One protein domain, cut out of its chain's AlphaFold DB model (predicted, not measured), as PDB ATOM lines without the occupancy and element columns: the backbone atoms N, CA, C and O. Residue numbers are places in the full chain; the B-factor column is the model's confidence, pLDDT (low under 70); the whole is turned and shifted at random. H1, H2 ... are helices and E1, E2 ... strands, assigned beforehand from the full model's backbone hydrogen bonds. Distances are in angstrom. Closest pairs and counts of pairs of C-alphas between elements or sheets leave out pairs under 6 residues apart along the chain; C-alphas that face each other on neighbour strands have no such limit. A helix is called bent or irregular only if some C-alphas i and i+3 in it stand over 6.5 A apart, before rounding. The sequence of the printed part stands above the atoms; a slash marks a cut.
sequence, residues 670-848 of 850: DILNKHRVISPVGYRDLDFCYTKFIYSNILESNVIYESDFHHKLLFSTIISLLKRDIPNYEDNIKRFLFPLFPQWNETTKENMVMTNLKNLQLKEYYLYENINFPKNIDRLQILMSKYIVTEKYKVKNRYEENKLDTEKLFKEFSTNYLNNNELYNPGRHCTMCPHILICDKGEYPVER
ATOM      1  N   ASP A 670     -38.798 -34.652  85.369       54.31
ATOM      2  CA  ASP A 670     -37.942 -34.755  84.179       54.31
ATOM      3  C   ASP A 670     -37.016 -33.538  83.977       54.31
ATOM      4  O   ASP A 670     -35.944 -33.659  83.375       54.31
ATOM      5  N   ILE A 671     -37.367 -32.364  84.516       58.03
ATOM      6  CA  ILE A 671     -36.554 -31.141  84.406       58.03
ATOM      7  C   ILE A 671     -35.293 -31.219  85.284       58.03
ATOM      8  O   ILE A 671     -34.251 -30.674  84.911       58.03
ATOM      9  N   LEU A 672     -35.325 -31.961  86.398       55.38
ATOM     10  CA  LEU A 672     -34.204 -32.058  87.347       55.38
ATOM     11  C   LEU A 672     -32.965 -32.770  86.763       55.38
ATOM     12  O   LEU A 672     -31.836 -32.509  87.183       55.38
ATOM     13  N   ASN A 673     -33.143 -33.602  85.732       58.56
ATOM     14  CA  ASN A 673     -32.050 -34.321  85.068       58.56
ATOM     15  C   ASN A 673     -31.353 -33.516  83.949       58.56
ATOM     16  O   ASN A 673     -30.352 -33.976  83.396       58.56
ATOM     17  N   LYS A 674     -31.825 -32.303  83.617       63.62
ATOM     18  CA  LYS A 674     -31.326 -31.516  82.469       63.62
ATOM     19  C   LYS A 674     -30.020 -30.740  82.703       63.62
ATOM     20  O   LYS A 674     -29.451 -30.248  81.732       63.62
ATOM     21  N   HIS A 675     -29.485 -30.652  83.927       64.31
ATOM     22  CA  HIS A 675     -28.292 -29.827  84.224       64.31
ATOM     23  C   HIS A 675     -27.047 -30.165  83.379       64.31
ATOM     24  O   HIS A 675     -26.239 -29.277  83.110       64.31
ATOM     25  N   ARG A 676     -26.908 -31.423  82.924       60.91
ATOM     26  CA  ARG A 676     -25.808 -31.890  82.051       60.91
ATOM     27  C   ARG A 676     -25.915 -31.422  80.599       60.91
ATOM     28  O   ARG A 676     -24.973 -31.600  79.840       60.91
ATOM     29  N   VAL A 677     -27.064 -30.878  80.206       72.06
ATOM     30  CA  VAL A 677     -27.340 -30.429  78.835       72.06
ATOM     31  C   VAL A 677     -27.234 -28.905  78.727       72.06
ATOM     32  O   VAL A 677     -27.154 -28.387  77.622       72.06
ATOM     33  N   ILE A 678     -27.187 -28.177  79.849       84.75
ATOM     34  CA  ILE A 678     -27.161 -26.709  79.879       84.75
ATOM     35  C   ILE A 678     -25.734 -26.188  79.682       84.75
ATOM     36  O   ILE A 678     -24.796 -26.613  80.358       84.75
ATOM     37  N   SER A 679     -25.580 -25.204  78.794       86.25
ATOM     38  CA  SER A 679     -24.285 -24.565  78.555       86.25
ATOM     39  C   SER A 679     -23.770 -23.832  79.811       86.25
ATOM     40  O   SER A 679     -24.561 -23.193  80.509       86.25
ATOM     41  N   PRO A 680     -22.450 -23.820  80.098       86.81
ATOM     42  CA  PRO A 680     -21.889 -23.054  81.219       86.81
ATOM     43  C   PRO A 680     -22.194 -21.555  81.121       86.81
ATOM     44  O   PRO A 680     -22.304 -20.865  82.131       86.81
ATOM     45  N   VAL A 681     -22.354 -21.065  79.890       88.38
ATOM     46  CA  VAL A 681     -22.735 -19.689  79.564       88.38
ATOM     47  C   VAL A 681     -24.183 -19.408  79.958       88.38
ATOM     48  O   VAL A 681     -24.468 -18.335  80.477       88.38
ATOM     49  N   GLY A 682     -25.088 -20.370  79.768       88.06
ATOM     50  CA  GLY A 682     -26.510 -20.239  80.075       88.06
ATOM     51  C   GLY A 682     -26.773 -19.893  81.537       88.06
ATOM     52  O   GLY A 682     -27.623 -19.060  81.832       88.06
ATOM     53  N   TYR A 683     -25.963 -20.427  82.462       88.12
ATOM     54  CA  TYR A 683     -26.054 -20.107  83.894       88.12
ATOM     55  C   TYR A 683     -25.874 -18.614  84.199       88.12
ATOM     56  O   TYR A 683     -26.301 -18.159  85.255       88.12
ATOM     57  N   ARG A 684     -25.304 -17.824  83.280       86.25
ATOM     58  CA  ARG A 684     -25.225 -16.365  83.420       86.25
ATOM     59  C   ARG A 684     -26.587 -15.684  83.452       86.25
ATOM     60  O   ARG A 684     -26.669 -14.593  84.004       86.25
ATOM     61  N   ASP A 685     -27.642 -16.308  82.931       85.69
ATOM     62  CA  ASP A 685     -28.999 -15.768  83.061       85.69
ATOM     63  C   ASP A 685     -29.468 -15.729  84.523       85.69
ATOM     64  O   ASP A 685     -30.262 -14.857  84.870       85.69
ATOM     65  N   LEU A 686     -28.919 -16.582  85.400       83.38
ATOM     66  CA  LEU A 686     -29.228 -16.589  86.837       83.38
ATOM     67  C   LEU A 686     -28.753 -15.319  87.564       83.38
ATOM     68  O   LEU A 686     -29.283 -15.008  88.627       83.38
ATOM     69  N   ASP A 687     -27.790 -14.575  87.005       79.56
ATOM     70  CA  ASP A 687     -27.406 -13.256  87.535       79.56
ATOM     71  C   ASP A 687     -28.488 -12.184  87.243       79.56
ATOM     72  O   ASP A 687     -28.435 -11.097  87.817       79.56
ATOM     73  N   PHE A 688     -29.451 -12.464  86.353       77.31
ATOM     74  CA  PHE A 688     -30.517 -11.538  85.951       77.31
ATOM     75  C   PHE A 688     -31.900 -12.023  86.389       77.31
ATOM     76  O   PHE A 688     -32.572 -11.357  87.173       77.31
ATOM     77  N   CYS A 689     -32.328 -13.178  85.873       79.44
ATOM     78  CA  CYS A 689     -33.681 -13.690  86.038       79.44
ATOM     79  C   CYS A 689     -33.739 -15.209  85.817       79.44
ATOM     80  O   CYS A 689     -33.305 -15.732  84.786       79.44
ATOM     81  N   TYR A 690     -34.353 -15.912  86.768       80.44
ATOM     82  CA  TYR A 690     -34.577 -17.355  86.703       80.44
ATOM     83  C   TYR A 690     -35.526 -17.756  85.564       80.44
ATOM     84  O   TYR A 690     -35.287 -18.752  84.885       80.44
ATOM     85  N   THR A 691     -36.551 -16.950  85.280       79.94
ATOM     86  CA  THR A 691     -37.496 -17.194  84.176       79.94
ATOM     87  C   THR A 691     -36.805 -17.123  82.812       79.94
ATOM     88  O   THR A 691     -37.006 -17.994  81.967       79.94
ATOM     89  N   LYS A 692     -35.888 -16.160  82.613       84.88
ATOM     90  CA  LYS A 692     -35.064 -16.098  81.392       84.88
ATOM     91  C   LYS A 692     -34.198 -17.352  81.236       84.88
ATOM     92  O   LYS A 692     -34.068 -17.857  80.118       84.88
ATOM     93  N   PHE A 693     -33.630 -17.852  82.337       86.25
ATOM     94  CA  PHE A 693     -32.826 -19.075  82.342       86.25
ATOM     95  C   PHE A 693     -33.641 -20.292  81.881       86.25
ATOM     96  O   PHE A 693     -33.140 -21.074  81.071       86.25
ATOM     97  N   ILE A 694     -34.902 -20.409  82.318       83.50
ATOM     98  CA  ILE A 694     -35.825 -21.471  81.892       83.50
ATOM     99  C   ILE A 694     -36.087 -21.394  80.389       83.50
ATOM    100  O   ILE A 694     -35.792 -22.351  79.671       83.50
ATOM    101  N   TYR A 695     -36.588 -20.255  79.906       83.81
ATOM    102  CA  TYR A 695     -36.957 -20.102  78.499       83.81
ATOM    103  C   TYR A 695     -35.755 -20.298  77.571       83.81
ATOM    104  O   TYR A 695     -35.813 -21.089  76.634       83.81
ATOM    105  N   SER A 696     -34.623 -19.668  77.886       87.38
ATOM    106  CA  SER A 696     -33.450 -19.696  77.008       87.38
ATOM    107  C   SER A 696     -32.659 -21.001  77.080       87.38
ATOM    108  O   SER A 696     -32.037 -21.370  76.097       87.38
ATOM    109  N   ASN A 697     -32.613 -21.700  78.220       87.00
ATOM    110  CA  ASN A 697     -31.654 -22.803  78.396       87.00
ATOM    111  C   ASN A 697     -32.295 -24.153  78.730       87.00
ATOM    112  O   ASN A 697     -31.657 -25.183  78.517       87.00
ATOM    113  N   ILE A 698     -33.533 -24.178  79.232       82.69
ATOM    114  CA  ILE A 698     -34.241 -25.425  79.565       82.69
ATOM    115  C   ILE A 698     -35.221 -25.819  78.455       82.69
ATOM    116  O   ILE A 698     -35.319 -27.015  78.144       82.69
ATOM    117  N   LEU A 699     -35.926 -24.839  77.876       80.88
ATOM    118  CA  LEU A 699     -36.842 -25.051  76.752       80.88
ATOM    119  C   LEU A 699     -36.088 -25.063  75.411       80.88
ATOM    120  O   LEU A 699     -36.109 -26.078  74.721       80.88
ATOM    121  N   GLU A 700     -35.333 -24.004  75.097       75.44
ATOM    122  CA  GLU A 700     -34.688 -23.817  73.779       75.44
ATOM    123  C   GLU A 700     -33.228 -24.309  73.681       75.44
ATOM    124  O   GLU A 700     -32.637 -24.347  72.603       75.44
ATOM    125  N   SER A 701     -32.623 -24.754  74.790       82.56
ATOM    126  CA  SER A 701     -31.193 -25.133  74.931       82.56
ATOM    127  C   SER A 701     -30.168 -23.987  74.823       82.56
ATOM    128  O   SER A 701     -29.088 -24.092  75.407       82.56
ATOM    129  N   ASN A 702     -30.475 -22.906  74.106       87.25
ATOM    130  CA  ASN A 702     -29.711 -21.657  74.083       87.25
ATOM    131  C   ASN A 702     -30.616 -20.464  73.748       87.25
ATOM    132  O   ASN A 702     -31.712 -20.629  73.221       87.25
ATOM    133  N   VAL A 703     -30.130 -19.243  73.996       88.69
ATOM    134  CA  VAL A 703     -30.884 -18.039  73.632       88.69
ATOM    135  C   VAL A 703     -31.036 -17.920  72.111       88.69
ATOM    136  O   VAL A 703     -30.076 -18.135  71.363       88.69
ATOM    137  N   ILE A 704     -32.240 -17.561  71.671       88.88
ATOM    138  CA  ILE A 704     -32.574 -17.204  70.292       88.88
ATOM    139  C   ILE A 704     -33.262 -15.843  70.347       88.88
ATOM    140  O   ILE A 704     -34.118 -15.604  71.196       88.88
ATOM    141  N   TYR A 705     -32.840 -14.935  69.476       89.62
ATOM    142  CA  TYR A 705     -33.418 -13.608  69.350       89.62
ATOM    143  C   TYR A 705     -34.151 -13.508  68.019       89.62
ATOM    144  O   TYR A 705     -33.607 -13.909  66.988       89.62
ATOM    145  N   GLU A 706     -35.360 -12.952  68.051       85.56
ATOM    146  CA  GLU A 706     -36.249 -12.850  66.886       85.56
ATOM    147  C   GLU A 706     -36.388 -11.413  66.370       85.56
ATOM    148  O   GLU A 706     -36.536 -11.202  65.171       85.56
ATOM    149  N   SER A 707     -36.277 -10.407  67.245       86.06
ATOM    150  CA  SER A 707     -36.490  -9.015  66.836       86.06
ATOM    151  C   SER A 707     -35.266  -8.375  66.172       86.06
ATOM    152  O   SER A 707     -34.122  -8.595  66.585       86.06
ATOM    153  N   ASP A 708     -35.528  -7.488  65.205       86.19
ATOM    154  CA  ASP A 708     -34.508  -6.706  64.489       86.19
ATOM    155  C   ASP A 708     -33.582  -5.939  65.450       86.19
ATOM    156  O   ASP A 708     -32.357  -5.941  65.304       86.19
ATOM    157  N   PHE A 709     -34.152  -5.361  66.512       87.31
ATOM    158  CA  PHE A 709     -33.391  -4.688  67.563       87.31
ATOM    159  C   PHE A 709     -32.295  -5.587  68.156       87.31
ATOM    160  O   PHE A 709     -31.131  -5.186  68.241       87.31
ATOM    161  N   HIS A 710     -32.638  -6.819  68.537       89.06
ATOM    162  CA  HIS A 710     -31.661  -7.752  69.088       89.06
ATOM    163  C   HIS A 710     -30.675  -8.233  68.020       89.06
ATOM    164  O   HIS A 710     -29.485  -8.366  68.314       89.06
ATOM    165  N   HIS A 711     -31.119  -8.443  66.777       90.00
ATOM    166  CA  HIS A 711     -30.238  -8.817  65.665       90.00
ATOM    167  C   HIS A 711     -29.157  -7.764  65.406       90.00
ATOM    168  O   HIS A 711     -27.991  -8.128  65.250       90.00
ATOM    169  N   LYS A 712     -29.491  -6.470  65.465       89.12
ATOM    170  CA  LYS A 712     -28.525  -5.358  65.358       89.12
ATOM    171  C   LYS A 712     -27.466  -5.392  66.467       89.12
ATOM    172  O   LYS A 712     -26.274  -5.170  66.220       89.12
ATOM    173  N   LEU A 713     -27.878  -5.713  67.694       88.56
ATOM    174  CA  LEU A 713     -26.965  -5.862  68.831       88.56
ATOM    175  C   LEU A 713     -26.082  -7.105  68.706       88.56
ATOM    176  O   LEU A 713     -24.885  -7.038  69.005       88.56
ATOM    177  N   LEU A 714     -26.643  -8.223  68.243       89.81
ATOM    178  CA  LEU A 714     -25.892  -9.442  67.955       89.81
ATOM    179  C   LEU A 714     -24.858  -9.193  66.867       89.81
ATOM    180  O   LEU A 714     -23.694  -9.509  67.076       89.81
ATOM    181  N   PHE A 715     -25.242  -8.571  65.753       90.19
ATOM    182  CA  PHE A 715     -24.334  -8.209  64.666       90.19
ATOM    183  C   PHE A 715     -23.158  -7.375  65.173       90.19
ATOM    184  O   PHE A 715     -22.000  -7.736  64.961       90.19
ATOM    185  N   SER A 716     -23.446  -6.324  65.943       88.00
ATOM    186  CA  SER A 716     -22.415  -5.491  66.569       88.00
ATOM    187  C   SER A 716     -21.514  -6.317  67.495       88.00
ATOM    188  O   SER A 716     -20.290  -6.222  67.436       88.00
ATOM    189  N   THR A 717     -22.089  -7.193  68.318       86.69
ATOM    190  CA  THR A 717     -21.321  -8.029  69.253       86.69
ATOM    191  C   THR A 717     -20.443  -9.051  68.524       86.69
ATOM    192  O   THR A 717     -19.279  -9.224  68.883       86.69
ATOM    193  N   ILE A 718     -20.953  -9.691  67.468       87.12
ATOM    194  CA  ILE A 718     -20.209 -10.618  66.601       87.12
ATOM    195  C   ILE A 718     -19.017  -9.897  65.973       87.12
ATOM    196  O   ILE A 718     -17.896 -10.400  65.993       87.12
ATOM    197  N   ILE A 719     -19.234  -8.681  65.485       85.19
ATOM    198  CA  ILE A 719     -18.182  -7.828  64.941       85.19
ATOM    199  C   ILE A 719     -17.111  -7.511  66.001       85.19
ATOM    200  O   ILE A 719     -15.922  -7.663  65.718       85.19
ATOM    201  N   SER A 720     -17.498  -7.162  67.239       82.12
ATOM    202  CA  SER A 720     -16.544  -6.947  68.347       82.12
ATOM    203  C   SER A 720     -15.681  -8.174  68.617       82.12
ATOM    204  O   SER A 720     -14.499  -8.033  68.930       82.12
ATOM    205  N   LEU A 721     -16.283  -9.366  68.545       80.06
ATOM    206  CA  LEU A 721     -15.597 -10.636  68.768       80.06
ATOM    207  C   LEU A 721     -14.565 -10.905  67.670       80.06
ATOM    208  O   LEU A 721     -13.477 -11.381  67.968       80.06
ATOM    209  N   LEU A 722     -14.874 -10.558  66.422       79.25
ATOM    210  CA  LEU A 722     -14.011 -10.821  65.270       79.25
ATOM    211  C   LEU A 722     -12.930  -9.745  65.038       79.25
ATOM    212  O   LEU A 722     -11.965  -9.989  64.314       79.25
ATOM    213  N   LYS A 723     -13.057  -8.566  65.665       77.75
ATOM    214  CA  LYS A 723     -12.268  -7.359  65.359       77.75
ATOM    215  C   LYS A 723     -10.749  -7.517  65.382       77.75
ATOM    216  O   LYS A 723     -10.056  -6.877  64.597       77.75
ATOM    217  N   ARG A 724     -10.216  -8.338  66.288       71.69
ATOM    218  CA  ARG A 724      -8.763  -8.516  66.466       71.69
ATOM    219  C   ARG A 724      -8.166  -9.644  65.640       71.69
ATOM    220  O   ARG A 724      -6.957  -9.655  65.432       71.69
ATOM    221  N   ASP A 725      -9.001 -10.578  65.207       72.75
ATOM    222  CA  ASP A 725      -8.560 -11.833  64.606       72.75
ATOM    223  C   ASP A 725      -8.710 -11.829  63.072       72.75
ATOM    224  O   ASP A 725      -8.269 -12.762  62.403       72.75
ATOM    225  N   ILE A 726      -9.276 -10.755  62.500       77.44
ATOM    226  CA  ILE A 726      -9.399 -10.533  61.055       77.44
ATOM    227  C   ILE A 726      -8.363  -9.485  60.591       77.44
ATOM    228  O   ILE A 726      -8.448  -8.324  60.998       77.44
ATOM    229  N   PRO A 727      -7.402  -9.841  59.711       76.00
ATOM    230  CA  PRO A 727      -6.526  -8.870  59.041       76.00
ATOM    231  C   PRO A 727      -7.347  -7.877  58.214       76.00
ATOM    232  O   PRO A 727      -8.338  -8.294  57.629       76.00
ATOM    233  N   ASN A 728      -6.951  -6.603  58.112       81.88
ATOM    234  CA  ASN A 728      -7.724  -5.564  57.398       81.88
ATOM    235  C   ASN A 728      -9.219  -5.608  57.755       81.88
ATOM    236  O   ASN A 728     -10.089  -5.715  56.891       81.88
ATOM    237  N   TYR A 729      -9.489  -5.618  59.061       81.69
ATOM    238  CA  TYR A 729     -10.800  -5.894  59.635       81.69
ATOM    239  C   TYR A 729     -11.938  -5.094  58.989       81.69
ATOM    240  O   TYR A 729     -12.947  -5.695  58.638       81.69
ATOM    241  N   GLU A 730     -11.787  -3.782  58.794       80.25
ATOM    242  CA  GLU A 730     -12.871  -2.949  58.254       80.25
ATOM    243  C   GLU A 730     -13.253  -3.377  56.831       80.25
ATOM    244  O   GLU A 730     -14.422  -3.669  56.574       80.25
ATOM    245  N   ASP A 731     -12.268  -3.530  55.943       85.19
ATOM    246  CA  ASP A 731     -12.492  -3.956  54.558       85.19
ATOM    247  C   ASP A 731     -13.054  -5.377  54.479       85.19
ATOM    248  O   ASP A 731     -13.967  -5.656  53.702       85.19
ATOM    249  N   ASN A 732     -12.544  -6.294  55.304       87.19
ATOM    250  CA  ASN A 732     -12.991  -7.684  55.292       87.19
ATOM    251  C   ASN A 732     -14.385  -7.864  55.913       87.19
ATOM    252  O   ASN A 732     -15.159  -8.686  55.424       87.19
ATOM    253  N   ILE A 733     -14.755  -7.085  56.932       86.88
ATOM    254  CA  ILE A 733     -16.123  -7.072  57.468       86.88
ATOM    255  C   ILE A 733     -17.100  -6.517  56.429       86.88
ATOM    256  O   ILE A 733     -18.133  -7.146  56.180       86.88
ATOM    257  N   LYS A 734     -16.757  -5.403  55.769       87.81
ATOM    258  CA  LYS A 734     -17.571  -4.847  54.677       87.81
ATOM    259  C   LYS A 734     -17.728  -5.844  53.531       87.81
ATOM    260  O   LYS A 734     -18.828  -6.045  53.033       87.81
ATOM    261  N   ARG A 735     -16.651  -6.529  53.148       88.69
ATOM    262  CA  ARG A 735     -16.663  -7.470  52.022       88.69
ATOM    263  C   ARG A 735     -17.418  -8.768  52.304       88.69
ATOM    264  O   ARG A 735     -18.081  -9.273  51.405       88.69
ATOM    265  N   PHE A 736     -17.277  -9.345  53.498       86.62
ATOM    266  CA  PHE A 736     -17.745 -10.712  53.767       86.62
ATOM    267  C   PHE A 736     -18.930 -10.803  54.729       86.62
ATOM    268  O   PHE A 736     -19.681 -11.769  54.646       86.62
ATOM    269  N   LEU A 737     -19.109  -9.836  55.635       87.94
ATOM    270  CA  LEU A 737     -20.170  -9.887  56.643       87.94
ATOM    271  C   LEU A 737     -21.367  -9.003  56.277       87.94
ATOM    272  O   LEU A 737     -22.502  -9.430  56.460       87.94
ATOM    273  N   PHE A 738     -21.147  -7.799  55.735       91.81
ATOM    274  CA  PHE A 738     -22.250  -6.894  55.372       91.81
ATOM    275  C   PHE A 738     -23.241  -7.477  54.353       91.81
ATOM    276  O   PHE A 738     -24.435  -7.207  54.523       91.81
ATOM    277  N   PRO A 739     -22.816  -8.265  53.342       91.06
ATOM    278  CA  PRO A 739     -23.748  -8.889  52.400       91.06
ATOM    279  C   PRO A 739     -24.677  -9.926  53.043       91.06
ATOM    280  O   PRO A 739     -25.740 -10.193  52.507       91.06
ATOM    281  N   LEU A 740     -24.314 -10.491  54.202       89.44
ATOM    282  CA  LEU A 740     -25.140 -11.477  54.914       89.44
ATOM    283  C   LEU A 740     -26.274 -10.839  55.737       89.44
ATOM    284  O   LEU A 740     -27.128 -11.553  56.255       89.44
ATOM    285  N   PHE A 741     -26.259  -9.507  55.881       90.94
ATOM    286  CA  PHE A 741     -27.284  -8.716  56.573       90.94
ATOM    287  C   PHE A 741     -27.797  -7.589  55.656       90.94
ATOM    288  O   PHE A 741     -27.552  -6.398  55.902       90.94
ATOM    289  N   PRO A 742     -28.437  -7.945  54.532       89.62
ATOM    290  CA  PRO A 742     -28.903  -7.002  53.513       89.62
ATOM    291  C   PRO A 742     -30.116  -6.163  53.949       89.62
ATOM    292  O   PRO A 742     -30.426  -5.174  53.292       89.62
ATOM    293  N   GLN A 743     -30.794  -6.511  55.048       90.25
ATOM    294  CA  GLN A 743     -31.932  -5.747  55.577       90.25
ATOM    295  C   GLN A 743     -31.537  -4.379  56.152       90.25
ATOM    296  O   GLN A 743     -32.374  -3.493  56.288       90.25
ATOM    297  N   TRP A 744     -30.253  -4.168  56.452       91.44
ATOM    298  CA  TRP A 744     -29.737  -2.880  56.907       91.44
ATOM    299  C   TRP A 744     -28.935  -2.198  55.803       91.44
ATOM    300  O   TRP A 744     -28.120  -2.834  55.128       91.44
ATOM    301  N   ASN A 745     -29.110  -0.883  55.653       89.19
ATOM    302  CA  ASN A 745     -28.296  -0.092  54.730       89.19
ATOM    303  C   ASN A 745     -26.819  -0.040  55.178       89.19
ATOM    304  O   ASN A 745     -26.483  -0.318  56.336       89.19
ATOM    305  N   GLU A 746     -25.919   0.302  54.252       87.88
ATOM    306  CA  GLU A 746     -24.481   0.341  54.542       87.88
ATOM    307  C   GLU A 746     -24.144   1.333  55.653       87.88
ATOM    308  O   GLU A 746     -23.452   0.953  56.590       87.88
ATOM    309  N   THR A 747     -24.710   2.544  55.636       88.31
ATOM    310  CA  THR A 747     -24.481   3.562  56.677       88.31
ATOM    311  C   THR A 747     -24.811   3.045  58.078       88.31
ATOM    312  O   THR A 747     -24.075   3.292  59.027       88.31
ATOM    313  N   THR A 748     -25.899   2.290  58.229       87.69
ATOM    314  CA  THR A 748     -26.305   1.690  59.506       87.69
ATOM    315  C   THR A 748     -25.294   0.642  59.956       87.69
ATOM    316  O   THR A 748     -24.868   0.659  61.110       87.69
ATOM    317  N   LYS A 749     -24.856  -0.232  59.043       91.31
ATOM    318  CA  LYS A 749     -23.835  -1.251  59.324       91.31
ATOM    319  C   LYS A 749     -22.480  -0.624  59.660       91.31
ATOM    320  O   LYS A 749     -21.825  -1.055  60.605       91.31
ATOM    321  N   GLU A 750     -22.081   0.428  58.952       88.12
ATOM    322  CA  GLU A 750     -20.871   1.203  59.240       88.12
ATOM    323  C   GLU A 750     -20.956   1.890  60.600       88.12
ATOM    324  O   GLU A 750     -20.038   1.761  61.405       88.12
ATOM    325  N   ASN A 751     -22.078   2.540  60.912       85.19
ATOM    326  CA  ASN A 751     -22.302   3.143  62.221       85.19
ATOM    327  C   ASN A 751     -22.217   2.097  63.339       85.19
ATOM    328  O   ASN A 751     -21.588   2.358  64.363       85.19
ATOM    329  N   MET A 752     -22.772   0.896  63.145       85.94
ATOM    330  CA  MET A 752     -22.633  -0.216  64.096       85.94
ATOM    331  C   MET A 752     -21.179  -0.662  64.263       85.94
ATOM    332  O   MET A 752     -20.760  -0.953  65.378       85.94
ATOM    333  N   VAL A 753     -20.383  -0.690  63.190       81.00
ATOM    334  CA  VAL A 753     -18.944  -0.997  63.263       81.00
ATOM    335  C   VAL A 753     -18.179   0.102  64.014       81.00
ATOM    336  O   VAL A 753     -17.344  -0.209  64.865       81.00
ATOM    337  N   MET A 754     -18.478   1.372  63.727       75.38
ATOM    338  CA  MET A 754     -17.754   2.543  64.235       75.38
ATOM    339  C   MET A 754     -18.081   2.873  65.694       75.38
ATOM    340  O   MET A 754     -17.190   3.198  66.475       75.38
ATOM    341  N   THR A 755     -19.350   2.763  66.089       70.62
ATOM    342  CA  THR A 755     -19.814   3.057  67.461       70.62
ATOM    343  C   THR A 755     -19.486   1.942  68.457       70.62
ATOM    344  O   THR A 755     -19.671   2.085  69.669       70.62
ATOM    345  N   ASN A 756     -18.950   0.826  67.971       66.44
ATOM    346  CA  ASN A 756     -18.609  -0.320  68.785       66.44
ATOM    347  C   ASN A 756     -17.235  -0.161  69.454       66.44
ATOM    348  O   ASN A 756     -16.185  -0.549  68.936       66.44
ATOM    349  N   LEU A 757     -17.262   0.424  70.653       54.19
ATOM    350  CA  LEU A 757     -16.080   0.784  71.442       54.19
ATOM    351  C   LEU A 757     -15.438  -0.397  72.201       54.19
ATOM    352  O   LEU A 757     -14.384  -0.234  72.817       54.19
ATOM    353  N   LYS A 758     -16.046  -1.593  72.197       61.72
ATOM    354  CA  LYS A 758     -15.566  -2.736  72.995       61.72
ATOM    355  C   LYS A 758     -14.609  -3.623  72.198       61.72
ATOM    356  O   LYS A 758     -15.009  -4.335  71.283       61.72
ATOM    357  N   ASN A 759     -13.342  -3.635  72.610       60.81
ATOM    358  CA  ASN A 759     -12.321  -4.546  72.091       60.81
ATOM    359  C   ASN A 759     -12.351  -5.878  72.859       60.81
ATOM    360  O   ASN A 759     -11.724  -5.997  73.912       60.81
ATOM    361  N   LEU A 760     -13.073  -6.873  72.341       66.00
ATOM    362  CA  LEU A 760     -13.127  -8.223  72.918       66.00
ATOM    363  C   LEU A 760     -12.012  -9.108  72.325       66.00
ATOM    364  O   LEU A 760     -11.524  -8.850  71.227       66.00
ATOM    365  N   GLN A 761     -11.556 -10.122  73.069       64.62
ATOM    366  CA  GLN A 761     -10.504 -11.053  72.626       64.62
ATOM    367  C   GLN A 761     -11.051 -12.480  72.513       64.62
ATOM    368  O   GLN A 761     -11.654 -12.967  73.466       64.62
ATOM    369  N   LEU A 762     -10.783 -13.197  71.418       66.88
ATOM    370  CA  LEU A 762     -11.119 -14.629  71.302       66.88
ATOM    371  C   LEU A 762     -10.051 -15.562  71.898       66.88
ATOM    372  O   LEU A 762     -10.184 -16.777  71.818       66.88
ATOM    373  N   LYS A 763      -8.980 -15.022  72.499       64.81
ATOM    374  CA  LYS A 763      -7.830 -15.813  72.980       64.81
ATOM    375  C   LYS A 763      -8.096 -16.608  74.258       64.81
ATOM    376  O   LYS A 763      -7.346 -17.534  74.555       64.81
ATOM    377  N   GLU A 764      -9.137 -16.262  75.008       78.25
ATOM    378  CA  GLU A 764      -9.510 -16.974  76.227       78.25
ATOM    379  C   GLU A 764     -10.620 -17.980  75.946       78.25
ATOM    380  O   GLU A 764     -11.699 -17.615  75.475       78.25
ATOM    381  N   TYR A 765     -10.359 -19.243  76.278       82.75
ATOM    382  CA  TYR A 765     -11.260 -20.353  76.001       82.75
ATOM    383  C   TYR A 765     -11.783 -20.994  77.284       82.75
ATOM    384  O   TYR A 765     -11.116 -21.001  78.324       82.75
ATOM    385  N   TYR A 766     -12.983 -21.551  77.180       85.75
ATOM    386  CA  TYR A 766     -13.618 -22.397  78.178       85.75
ATOM    387  C   TYR A 766     -13.796 -23.799  77.580       85.75
ATOM    388  O   TYR A 766     -14.168 -23.935  76.409       85.75
ATOM    389  N   LEU A 767     -13.515 -24.839  78.365       82.12
ATOM    390  CA  LEU A 767     -13.726 -26.229  77.960       82.12
ATOM    391  C   LEU A 767     -15.111 -26.679  78.429       82.12
ATOM    392  O   LEU A 767     -15.400 -26.648  79.624       82.12
ATOM    393  N   TYR A 768     -15.955 -27.121  77.500       83.25
ATOM    394  CA  TYR A 768     -17.222 -27.775  77.819       83.25
ATOM    395  C   TYR A 768     -17.289 -29.128  77.125       83.25
ATOM    396  O   TYR A 768     -17.219 -29.218  75.897       83.25
ATOM    397  N   GLU A 769     -17.390 -30.180  77.936       78.81
ATOM    398  CA  GLU A 769     -17.222 -31.572  77.521       78.81
ATOM    399  C   GLU A 769     -15.903 -31.789  76.750       78.81
ATOM    400  O   GLU A 769     -14.857 -32.015  77.351       78.81
ATOM    401  N   ASN A 770     -15.934 -31.703  75.417       80.56
ATOM    402  CA  ASN A 770     -14.808 -31.952  74.512       80.56
ATOM    403  C   ASN A 770     -14.566 -30.827  73.484       80.56
ATOM    404  O   ASN A 770     -13.736 -30.991  72.577       80.56
ATOM    405  N   ILE A 771     -15.280 -29.703  73.606       83.56
ATOM    406  CA  ILE A 771     -15.128 -28.524  72.747       83.56
ATOM    407  C   ILE A 771     -14.541 -27.349  73.535       83.56
ATOM    408  O   ILE A 771     -14.916 -27.101  74.679       83.56
ATOM    409  N   ASN A 772     -13.622 -26.619  72.902       84.31
ATOM    410  CA  ASN A 772     -13.141 -25.336  73.406       84.31
ATOM    411  C   ASN A 772     -13.942 -24.236  72.722       84.31
ATOM    412  O   ASN A 772     -13.999 -24.214  71.491       84.31
ATOM    413  N   PHE A 773     -14.519 -23.325  73.500       86.44
ATOM    414  CA  PHE A 773     -15.239 -22.175  72.966       86.44
ATOM    415  C   PHE A 773     -14.730 -20.862  73.575       86.44
ATOM    416  O   PHE A 773     -14.232 -20.872  74.705       86.44
ATOM    417  N   PRO A 774     -14.813 -19.731  72.852       86.06
ATOM    418  CA  PRO A 774     -14.357 -18.443  73.366       86.06
ATOM    419  C   PRO A 774     -15.191 -17.993  74.572       86.06
ATOM    420  O   PRO A 774     -16.418 -17.936  74.489       86.06
ATOM    421  N   LYS A 775     -14.546 -17.588  75.673       85.81
ATOM    422  CA  LYS A 775     -15.247 -17.130  76.889       85.81
ATOM    423  C   LYS A 775     -16.222 -15.984  76.622       85.81
ATOM    424  O   LYS A 775     -17.300 -15.954  77.209       85.81
ATOM    425  N   ASN A 776     -15.861 -15.082  75.711       86.12
ATOM    426  CA  ASN A 776     -16.650 -13.899  75.363       86.12
ATOM    427  C   ASN A 776     -17.948 -14.208  74.591       86.12
ATOM    428  O   ASN A 776     -18.674 -13.281  74.234       86.12
ATOM    429  N   ILE A 777     -18.277 -15.482  74.345       85.50
ATOM    430  CA  ILE A 777     -19.592 -15.862  73.818       85.50
ATOM    431  C   ILE A 777     -20.730 -15.525  74.802       85.50
ATOM    432  O   ILE A 777     -21.871 -15.340  74.384       85.50
ATOM    433  N   ASP A 778     -20.416 -15.339  76.093       85.81
ATOM    434  CA  ASP A 778     -21.357 -14.853  77.113       85.81
ATOM    435  C   ASP A 778     -21.988 -13.499  76.759       85.81
ATOM    436  O   ASP A 778     -23.116 -13.204  77.155       85.81
ATOM    437  N   ARG A 779     -21.310 -12.693  75.936       86.50
ATOM    438  CA  ARG A 779     -21.845 -11.433  75.412       86.50
ATOM    439  C   ARG A 779     -23.033 -11.628  74.479       86.50
ATOM    440  O   ARG A 779     -23.878 -10.743  74.431       86.50
ATOM    441  N   LEU A 780     -23.135 -12.762  73.791       87.81
ATOM    442  CA  LEU A 780     -24.296 -13.086  72.957       87.81
ATOM    443  C   LEU A 780     -25.468 -13.610  73.805       87.81
ATOM    444  O   LEU A 780     -26.622 -13.324  73.500       87.81
ATOM    445  N   GLN A 781     -25.184 -14.300  74.917       87.44
ATOM    446  CA  GLN A 781     -26.208 -14.743  75.878       87.44
ATOM    447  C   GLN A 781     -26.872 -13.566  76.615       87.44
ATOM    448  O   GLN A 781     -28.070 -13.569  76.901       87.44
ATOM    449  N   ILE A 782     -26.073 -12.556  76.953       82.94
ATOM    450  CA  ILE A 782     -26.471 -11.470  77.855       82.94
ATOM    451  C   ILE A 782     -26.816 -10.182  77.092       82.94
ATOM    452  O   ILE A 782     -27.594  -9.360  77.586       82.94
ATOM    453  N   LEU A 783     -26.228  -9.982  75.907       81.50
ATOM    454  CA  LEU A 783     -26.228  -8.718  75.168       81.50
ATOM    455  C   LEU A 783     -25.838  -7.534  76.074       81.50
ATOM    456  O   LEU A 783     -24.867  -7.601  76.834       81.50
ATOM    457  N   MET A 784     -26.573  -6.425  75.982       74.88
ATOM    458  CA  MET A 784     -26.348  -5.203  76.755       74.88
ATOM    459  C   MET A 784     -27.131  -5.165  78.073       74.88
ATOM    460  O   MET A 784     -27.230  -4.097  78.681       74.88
ATOM    461  N   SER A 785     -27.673  -6.301  78.531       74.00
ATOM    462  CA  SER A 785     -28.404  -6.381  79.800       74.00
ATOM    463  C   SER A 785     -27.554  -5.818  80.943       74.00
ATOM    464  O   SER A 785     -26.430  -6.271  81.192       74.00
ATOM    465  N   LYS A 786     -28.071  -4.789  81.623       66.00
ATOM    466  CA  LYS A 786     -27.391  -4.162  82.762       66.00
ATOM    467  C   LYS A 786     -27.572  -5.042  83.996       66.00
ATOM    468  O   LYS A 786     -28.692  -5.399  84.342       66.00
ATOM    469  N   TYR A 787     -26.465  -5.374  84.658       63.09
ATOM    470  CA  TYR A 787     -26.494  -6.093  85.932       63.09
ATOM    471  C   TYR A 787     -27.158  -5.234  87.004       63.09
ATOM    472  O   TYR A 787     -26.841  -4.048  87.119       63.09
ATOM    473  N   ILE A 788     -28.006  -5.848  87.823       55.06
ATOM    474  CA  ILE A 788     -28.407  -5.265  89.102       55.06
ATOM    475  C   ILE A 788     -27.307  -5.635  90.100       55.06
ATOM    476  O   ILE A 788     -27.067  -6.809  90.379       55.06
ATOM    477  N   VAL A 789     -26.571  -4.629  90.568       49.75
ATOM    478  CA  VAL A 789     -25.458  -4.795  91.510       49.75
ATOM    479  C   VAL A 789     -26.036  -5.209  92.868       49.75
ATOM    480  O   VAL A 789     -26.550  -4.372  93.598       49.75
ATOM    481  N   THR A 790     -25.963  -6.493  93.214       52.88
ATOM    482  CA  THR A 790     -26.221  -7.000  94.577       52.88
ATOM    483  C   THR A 790     -25.021  -7.829  95.053       52.88
ATOM    484  O   THR A 790     -24.109  -8.102  94.272       52.88
ATOM    485  N   GLU A 791     -25.001  -8.279  96.316       44.81
ATOM    486  CA  GLU A 791     -23.940  -9.144  96.884       44.81
ATOM    487  C   GLU A 791     -23.705 -10.474  96.120       44.81
ATOM    488  O   GLU A 791     -22.794 -11.245  96.436       44.81
ATOM    489  N   LYS A 792     -24.505 -10.773  95.088       49.59
ATOM    490  CA  LYS A 792     -24.429 -11.983  94.263       49.59
ATOM    491  C   LYS A 792     -23.949 -11.711  92.827       49.59
ATOM    492  O   LYS A 792     -24.611 -12.094  91.877       49.59
ATOM    493  N   TYR A 793     -22.714 -11.236  92.648       57.44
ATOM    494  CA  TYR A 793     -21.946 -11.441  91.395       57.44
ATOM    495  C   TYR A 793     -21.326 -12.846  91.304       57.44
ATOM    496  O   TYR A 793     -20.195 -13.032  90.847       57.44
ATOM    497  N   LYS A 794     -22.023 -13.860  91.822       65.56
ATOM    498  CA  LYS A 794     -21.426 -15.180  92.036       65.56
ATOM    499  C   LYS A 794     -21.225 -15.928  90.722       65.56
ATOM    500  O   LYS A 794     -20.208 -16.602  90.610       65.56
ATOM    501  N   VAL A 795     -22.129 -15.827  89.740       78.00
ATOM    502  CA  VAL A 795     -22.024 -16.646  88.520       78.00
ATOM    503  C   VAL A 795     -21.085 -16.012  87.502       78.00
ATOM    504  O   VAL A 795     -20.177 -16.698  87.034       78.00
ATOM    505  N   LYS A 796     -21.204 -14.706  87.221       82.06
ATOM    506  CA  LYS A 796     -20.250 -13.974  86.370       82.06
ATOM    507  C   LYS A 796     -18.794 -14.166  86.789       82.06
ATOM    508  O   LYS A 796     -17.991 -14.600  85.968       82.06
ATOM    509  N   ASN A 797     -18.459 -13.878  88.047       79.19
ATOM    510  CA  ASN A 797     -17.067 -13.947  88.502       79.19
ATOM    511  C   ASN A 797     -16.548 -15.397  88.459       79.19
ATOM    512  O   ASN A 797     -15.430 -15.642  88.016       79.19
ATOM    513  N   ARG A 798     -17.385 -16.388  88.815       80.94
ATOM    514  CA  ARG A 798     -17.036 -17.818  88.682       80.94
ATOM    515  C   ARG A 798     -16.851 -18.249  87.229       80.94
ATOM    516  O   ARG A 798     -15.990 -19.083  86.961       80.94
ATOM    517  N   TYR A 799     -17.640 -17.711  86.300       85.31
ATOM    518  CA  TYR A 799     -17.492 -17.971  84.869       85.31
ATOM    519  C   TYR A 799     -16.163 -17.408  84.346       85.31
ATOM    520  O   TYR A 799     -15.408 -18.129  83.698       85.31
ATOM    521  N   GLU A 800     -15.836 -16.156  84.686       81.31
ATOM    522  CA  GLU A 800     -14.580 -15.504  84.283       81.31
ATOM    523  C   GLU A 800     -13.349 -16.250  84.844       81.31
ATOM    524  O   GLU A 800     -12.397 -16.521  84.104       81.31
ATOM    525  N   GLU A 801     -13.410 -16.697  86.104       82.31
ATOM    526  CA  GLU A 801     -12.346 -17.453  86.787       82.31
ATOM    527  C   GLU A 801     -12.264 -18.952  86.429       82.31
ATOM    528  O   GLU A 801     -11.388 -19.642  86.948       82.31
ATOM    529  N   ASN A 802     -13.141 -19.486  85.566       79.19
ATOM    530  CA  ASN A 802     -13.259 -20.930  85.278       79.19
ATOM    531  C   ASN A 802     -13.577 -21.810  86.510       79.19
ATOM    532  O   ASN A 802     -13.158 -22.962  86.585       79.19
ATOM    533  N   LYS A 803     -14.341 -21.287  87.475       81.75
ATOM    534  CA  LYS A 803     -14.719 -21.961  88.735       81.75
ATOM    535  C   LYS A 803     -16.233 -22.173  88.864       81.75
ATOM    536  O   LYS A 803     -16.795 -22.041  89.953       81.75
ATOM    537  N   LEU A 804     -16.922 -22.431  87.753       83.38
ATOM    538  CA  LEU A 804     -18.355 -22.734  87.782       83.38
ATOM    539  C   LEU A 804     -18.596 -24.166  88.245       83.38
ATOM    540  O   LEU A 804     -18.153 -25.115  87.609       83.38
ATOM    541  N   ASP A 805     -19.368 -24.293  89.316       83.06
ATOM    542  CA  ASP A 805     -19.951 -25.551  89.764       83.06
ATOM    543  C   ASP A 805     -21.411 -25.590  89.286       83.06
ATOM    544  O   ASP A 805     -22.310 -25.042  89.932       83.06
ATOM    545  N   THR A 806     -21.624 -26.128  88.081       83.19
ATOM    546  CA  THR A 806     -22.930 -26.122  87.403       83.19
ATOM    547  C   THR A 806     -23.957 -26.994  88.118       83.19
ATOM    548  O   THR A 806     -25.126 -26.620  88.174       83.19
ATOM    549  N   GLU A 807     -23.535 -28.107  88.722       80.50
ATOM    550  CA  GLU A 807     -24.409 -29.000  89.489       80.50
ATOM    551  C   GLU A 807     -24.925 -28.302  90.750       80.50
ATOM    552  O   GLU A 807     -26.133 -28.283  91.009       80.50
ATOM    553  N   LYS A 808     -24.033 -27.635  91.492       82.50
ATOM    554  CA  LYS A 808     -24.427 -26.838  92.655       82.50
ATOM    555  C   LYS A 808     -25.341 -25.676  92.276       82.50
ATOM    556  O   LYS A 808     -26.356 -25.476  92.938       82.50
ATOM    557  N   LEU A 809     -25.013 -24.929  91.219       82.62
ATOM    558  CA  LEU A 809     -25.835 -23.806  90.754       82.62
ATOM    559  C   LEU A 809     -27.222 -24.258  90.294       82.62
ATOM    560  O   LEU A 809     -28.207 -23.596  90.609       82.62
ATOM    561  N   PHE A 810     -27.311 -25.389  89.594       82.69
ATOM    562  CA  PHE A 810     -28.592 -25.946  89.181       82.69
ATOM    563  C   PHE A 810     -29.416 -26.401  90.387       82.69
ATOM    564  O   PHE A 810     -30.596 -26.084  90.464       82.69
ATOM    565  N   LYS A 811     -28.799 -27.065  91.373       79.94
ATOM    566  CA  LYS A 811     -29.484 -27.472  92.608       79.94
ATOM    567  C   LYS A 811     -29.989 -26.269  93.411       79.94
ATOM    568  O   LYS A 811     -31.118 -26.297  93.899       79.94
ATOM    569  N   GLU A 812     -29.176 -25.217  93.533       78.50
ATOM    570  CA  GLU A 812     -29.578 -23.943  94.145       78.50
ATOM    571  C   GLU A 812     -30.758 -23.321  93.384       78.50
ATOM    572  O   GLU A 812     -31.753 -22.953  94.005       78.50
ATOM    573  N   PHE A 813     -30.690 -23.263  92.050       82.00
ATOM    574  CA  PHE A 813     -31.784 -22.795  91.197       82.00
ATOM    575  C   PHE A 813     -33.068 -23.606  91.405       82.00
ATOM    576  O   PHE A 813     -34.088 -23.018  91.741       82.00
ATOM    577  N   SER A 814     -33.027 -24.933  91.249       76.94
ATOM    578  CA  SER A 814     -34.210 -25.792  91.362       76.94
ATOM    579  C   SER A 814     -34.856 -25.685  92.739       76.94
ATOM    580  O   SER A 814     -36.072 -25.593  92.833       76.94
ATOM    581  N   THR A 815     -34.051 -25.642  93.806       73.62
ATOM    582  CA  THR A 815     -34.564 -25.505  95.178       73.62
ATOM    583  C   THR A 815     -35.229 -24.147  95.389       73.62
ATOM    584  O   THR A 815     -36.304 -24.076  95.969       73.62
ATOM    585  N   ASN A 816     -34.611 -23.064  94.912       72.31
ATOM    586  CA  ASN A 816     -35.157 -21.721  95.079       72.31
ATOM    587  C   ASN A 816     -36.423 -21.524  94.232       72.31
ATOM    588  O   ASN A 816     -37.425 -21.043  94.749       72.31
ATOM    589  N   TYR A 817     -36.390 -21.935  92.962       70.75
ATOM    590  CA  TYR A 817     -37.492 -21.763  92.015       70.75
ATOM    591  C   TYR A 817     -38.729 -22.596  92.377       70.75
ATOM    592  O   TYR A 817     -39.841 -22.107  92.241       70.75
ATOM    593  N   LEU A 818     -38.558 -23.829  92.873       63.88
ATOM    594  CA  LEU A 818     -39.684 -24.684  93.282       63.88
ATOM    595  C   LEU A 818     -40.317 -24.262  94.615       63.88
ATOM    596  O   LEU A 818     -41.499 -24.513  94.825       63.88
ATOM    597  N   ASN A 819     -39.541 -23.661  95.524       60.12
ATOM    598  CA  ASN A 819     -40.016 -23.338  96.872       60.12
ATOM    599  C   ASN A 819     -40.600 -21.924  97.001       60.12
ATOM    600  O   ASN A 819     -41.362 -21.684  97.933       60.12
ATOM    601  N   ASN A 820     -40.272 -21.002  96.090       56.84
ATOM    602  CA  ASN A 820     -40.736 -19.617  96.136       56.84
ATOM    603  C   ASN A 820     -41.400 -19.225  94.807       56.84
ATOM    604  O   ASN A 820     -40.714 -19.066  93.800       56.84
ATOM    605  N   ASN A 821     -42.708 -18.940  94.836       49.66
ATOM    606  CA  ASN A 821     -43.450 -18.322  93.722       49.66
ATOM    607  C   ASN A 821     -43.041 -16.851  93.448       49.66
ATOM    608  O   ASN A 821     -43.658 -16.186  92.627       49.66
ATOM    609  N   GLU A 822     -42.012 -16.327  94.122       51.19
ATOM    610  CA  GLU A 822     -41.579 -14.920  94.079       51.19
ATOM    611  C   GLU A 822     -40.107 -14.778  93.652       51.19
ATOM    612  O   GLU A 822     -39.296 -14.137  94.318       51.19
ATOM    613  N   LEU A 823     -39.706 -15.409  92.547       57.22
ATOM    614  CA  LEU A 823     -38.352 -15.251  91.988       57.22
ATOM    615  C   LEU A 823     -38.363 -14.596  90.605       57.22
ATOM    616  O   LEU A 823     -37.536 -14.893  89.737       57.22
ATOM    617  N   TYR A 824     -39.303 -13.672  90.431       61.97
ATOM    618  CA  TYR A 824     -39.354 -12.729  89.326       61.97
ATOM    619  C   TYR A 824     -38.609 -11.465  89.745       61.97
ATOM    620  O   TYR A 824     -38.953 -10.840  90.742       61.97
ATOM    621  N   ASN A 825     -37.590 -11.087  88.979       65.06
ATOM    622  CA  ASN A 825     -36.909  -9.809  89.151       65.06
ATOM    623  C   ASN A 825     -37.247  -8.932  87.941       65.06
ATOM    624  O   ASN A 825     -36.442  -8.895  87.013       65.06
ATOM    625  N   PRO A 826     -38.412  -8.263  87.879       69.12
ATOM    626  CA  PRO A 826     -38.605  -7.215  86.883       69.12
ATOM    627  C   PRO A 826     -37.523  -6.140  87.071       69.12
ATOM    628  O   PRO A 826     -37.083  -5.853  88.187       69.12
ATOM    629  N   GLY A 827     -37.001  -5.600  85.973       72.06
ATOM    630  CA  GLY A 827     -35.970  -4.570  86.034       72.06
ATOM    631  C   GLY A 827     -35.365  -4.250  84.676       72.06
ATOM    632  O   GLY A 827     -35.693  -4.850  83.655       72.06
ATOM    633  N   ARG A 828     -34.369  -3.353  84.655       73.94
ATOM    634  CA  ARG A 828     -33.715  -2.844  83.425       73.94
ATOM    635  C   ARG A 828     -33.142  -3.898  82.469       73.94
ATOM    636  O   ARG A 828     -32.782  -3.553  81.350       73.94
ATOM    637  N   HIS A 829     -32.999  -5.150  82.888       77.19
ATOM    638  CA  HIS A 829     -32.569  -6.234  82.008       77.19
ATOM    639  C   HIS A 829     -33.717  -6.796  81.148       77.19
ATOM    640  O   HIS A 829     -33.439  -7.353  80.089       77.19
ATOM    641  N   CYS A 830     -34.984  -6.607  81.544       79.06
ATOM    642  CA  CYS A 830     -36.164  -7.028  80.783       79.06
ATOM    643  C   CYS A 830     -36.191  -6.406  79.382       79.06
ATOM    644  O   CYS A 830     -36.530  -7.087  78.422       79.06
ATOM    645  N   THR A 831     -35.711  -5.168  79.228       77.06
ATOM    646  CA  THR A 831     -35.675  -4.465  77.929       77.06
ATOM    647  C   THR A 831     -34.750  -5.107  76.897       77.06
ATOM    648  O   THR A 831     -34.821  -4.767  75.724       77.06
ATOM    649  N   MET A 832     -33.830  -5.967  77.337       82.19
ATOM    650  CA  MET A 832     -32.894  -6.713  76.486       82.19
ATOM    651  C   MET A 832     -33.214  -8.216  76.494       82.19
ATOM    652  O   MET A 832     -32.414  -9.028  76.027       82.19
ATOM    653  N   CYS A 833     -34.343  -8.601  77.100       85.12
ATOM    654  CA  CYS A 833     -34.782  -9.982  77.183       85.12
ATOM    655  C   CYS A 833     -35.573 -10.339  75.915       85.12
ATOM    656  O   CYS A 833     -36.558  -9.663  75.616       85.12
ATOM    657  N   PRO A 834     -35.220 -11.427  75.205       85.69
ATOM    658  CA  PRO A 834     -35.979 -11.860  74.031       85.69
ATOM    659  C   PRO A 834     -37.395 -12.338  74.384       85.69
ATOM    660  O   PRO A 834     -38.264 -12.348  73.526       85.69
ATOM    661  N   HIS A 835     -37.641 -12.677  75.653       86.06
ATOM    662  CA  HIS A 835     -38.898 -13.265  76.124       86.06
ATOM    663  C   HIS A 835     -39.864 -12.243  76.737       86.06
ATOM    664  O   HIS A 835     -40.831 -12.642  77.380       86.06
ATOM    665  N   ILE A 836     -39.609 -10.934  76.597       81.19
ATOM    666  CA  ILE A 836     -40.422  -9.892  77.252       81.19
ATOM    667  C   ILE A 836     -41.905  -9.963  76.857       81.19
ATOM    668  O   ILE A 836     -42.754  -9.794  77.718       81.19
ATOM    669  N   LEU A 837     -42.219 -10.307  75.600       76.62
ATOM    670  CA  LEU A 837     -43.599 -10.369  75.095       76.62
ATOM    671  C   LEU A 837     -44.417 -11.554  75.635       76.62
ATOM    672  O   LEU A 837     -45.642 -11.524  75.591       76.62
ATOM    673  N   ILE A 838     -43.751 -12.611  76.106       74.50
ATOM    674  CA  ILE A 838     -44.396 -13.829  76.628       74.50
ATOM    675  C   ILE A 838     -44.272 -13.952  78.150       74.50
ATOM    676  O   ILE A 838     -44.880 -14.831  78.757       74.50
ATOM    677  N   CYS A 839     -43.462 -13.093  78.770       74.38
ATOM    678  CA  CYS A 839     -43.241 -13.073  80.204       74.38
ATOM    679  C   CYS A 839     -44.320 -12.217  80.871       74.38
ATOM    680  O   CYS A 839     -44.328 -11.001  80.734       74.38
ATOM    681  N   ASP A 840     -45.184 -12.860  81.647       66.00
ATOM    682  CA  ASP A 840     -46.243 -12.243  82.453       66.00
ATOM    683  C   ASP A 840     -45.745 -11.193  83.461       66.00
ATOM    684  O   ASP A 840     -46.490 -10.297  83.836       66.00
ATOM    685  N   LYS A 841     -44.485 -11.302  83.890       70.25
ATOM    686  CA  LYS A 841     -43.811 -10.371  84.811       70.25
ATOM    687  C   LYS A 841     -42.714  -9.529  84.141       70.25
ATOM    688  O   LYS A 841     -41.766  -9.101  84.801       70.25
ATOM    689  N   GLY A 842     -42.762  -9.380  82.815       71.19
ATOM    690  CA  GLY A 842     -41.835  -8.527  82.066       71.19
ATOM    691  C   GLY A 842     -42.145  -7.043  82.275       71.19
ATOM    692  O   GLY A 842     -43.304  -6.673  82.309       71.19
ATOM    693  N   GLU A 843     -41.111  -6.207  82.402       76.44
ATOM    694  CA  GLU A 843     -41.264  -4.758  82.610       76.44
ATOM    695  C   GLU A 843     -40.783  -3.981  81.370       76.44
ATOM    696  O   GLU A 843     -39.584  -3.999  81.022       76.44
ATOM    697  N   TYR A 844     -41.713  -3.296  80.705       74.62
ATOM    698  CA  TYR A 844     -41.461  -2.491  79.511       74.62
ATOM    699  C   TYR A 844     -40.857  -1.123  79.865       74.62
ATOM    700  O   TYR A 844     -41.078  -0.594  80.949       74.62
ATOM    701  N   PRO A 845     -40.085  -0.492  78.956       64.69
ATOM    702  CA  PRO A 845     -39.529   0.840  79.203       64.69
ATOM    703  C   PRO A 845     -40.581   1.901  79.555       64.69
ATOM    704  O   PRO A 845     -40.294   2.761  80.376       64.69
ATOM    705  N   VAL A 846     -41.772   1.823  78.951       58.34
ATOM    706  CA  VAL A 846     -42.878   2.774  79.157       58.34
ATOM    707  C   VAL A 846     -43.530   2.660  80.536       58.34
ATOM    708  O   VAL A 846     -44.130   3.615  80.999       58.34
ATOM    709  N   GLU A 847     -43.367   1.523  81.213       53.50
ATOM    710  CA  GLU A 847     -43.905   1.279  82.559       53.50
ATOM    711  C   GLU A 847     -43.014   1.873  83.661       53.50
ATOM    712  O   GLU A 847     -43.353   1.782  84.833       53.50
ATOM    713  N   ARG A 848     -41.856   2.453  83.304       57.75
ATOM    714  CA  ARG A 848     -40.867   2.992  84.256       57.75
ATOM    715  C   ARG A 848     -40.919   4.500  84.458       57.75
ATOM    716  O   ARG A 848     -40.240   4.989  85.360       57.75
TER     717      ARG A 848
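AT A GLANCE: This is residues 670 to 848 of the 850 residues of an uncharacterized protein of Romboutsia hominis (UniProt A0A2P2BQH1). Two groups of helices stand at the two ends of the longest axis: H1, H2, H3, H8 and H9 in the larger group, H4, H5 and H6 in the smaller, with the short H7 bridging them near the middle. A small strand hairpin, E1 and E2, leads into H7 on one side of the body, while the long stretch 820 to 844 and H10 lie on the opposite side. The printed part has 179 residues, mostly helix by class, with the order H1 to H6, E1, E2, H7 to H10; E1 and E2 form an antiparallel sheet. It is compact, with a radius of gyration of the C-alphas of 17.6 A and spans of 54 by 43 by 31 A.

IN THESE COORDINATES: Find C-alpha 670 at (-37.942, -34.755, 84.179), where H1 begins, residues 670 to 676; it is irregular, with C-alphas 673 and 676 7.3 A apart. Next come H2, residues 682 to 687, and H3, residues 690 to 699. At C-alpha 708, (-34.508, -6.706, 64.489), H4 begins and runs 20.9 A to residue 722. H5 is residues 729 to 736 and H6 746 to 754. Strands E1, residues 765 to 768, and E2, 771 to 774, precede H7, residues 775 to 782, only just irregular: C-alphas 775 and 778 are 6.52 A apart. H8 is residues 794 to 800; H9, 806 to 819, is 19.7 A long; H10, 845 to 848, ends at (-40.867, 2.992, 84.256).

HOW THE PARTS SIT: Start at the hub, H2. It forms a helical hairpin with H3, opposite ways at a shallow tilt of 9 degrees; the closest C-alphas, Asp 685 and Phe 693, are 5.1 A apart. H2 also touches H8, Arg 684 to Val 795 at 6.0 A between closest C-alphas, and H7, Gly 682 to Gln 781 at 6.9 A. H7 touches H4, with closest C-alphas Leu 714 and Leu 780 at 6.4 A. H4 touches H6 at a steep tilt of 52 degrees, Ser 716 and Met 752 being closest at 5.8 A between C-alphas. H5 and H6 are near each other. H1 touches H9, His 675 to Phe 810 at 6.3 A between closest C-alphas. In the hairpin E1 and E2, look at N 766 and O 773, 2.9 A apart. Every O i to N i+4 pair is within hydrogen-bond range in H4, H5, H6, H8 and H9, against 5 of 6 in H3, 0 of 3 in H1, 0 of 2 in H2 and 1 of 4 in H7; O i to N i+3 gives 1 of 4, 3 of 3 and 4 of 5 in H1, H2 and H7, and H10 is too short for an i+4 pair.

THE WHOLE: The C-alphas farthest apart, Asp 731 and Asn 819, are 54.1 A apart. The printed part has no cut; the links H7 to H8 and H9 to H10 are long. Mean pLDDT of the printed part is 77.9, and 38 residues are under 70, among them 670 to 676 and 845 to 848.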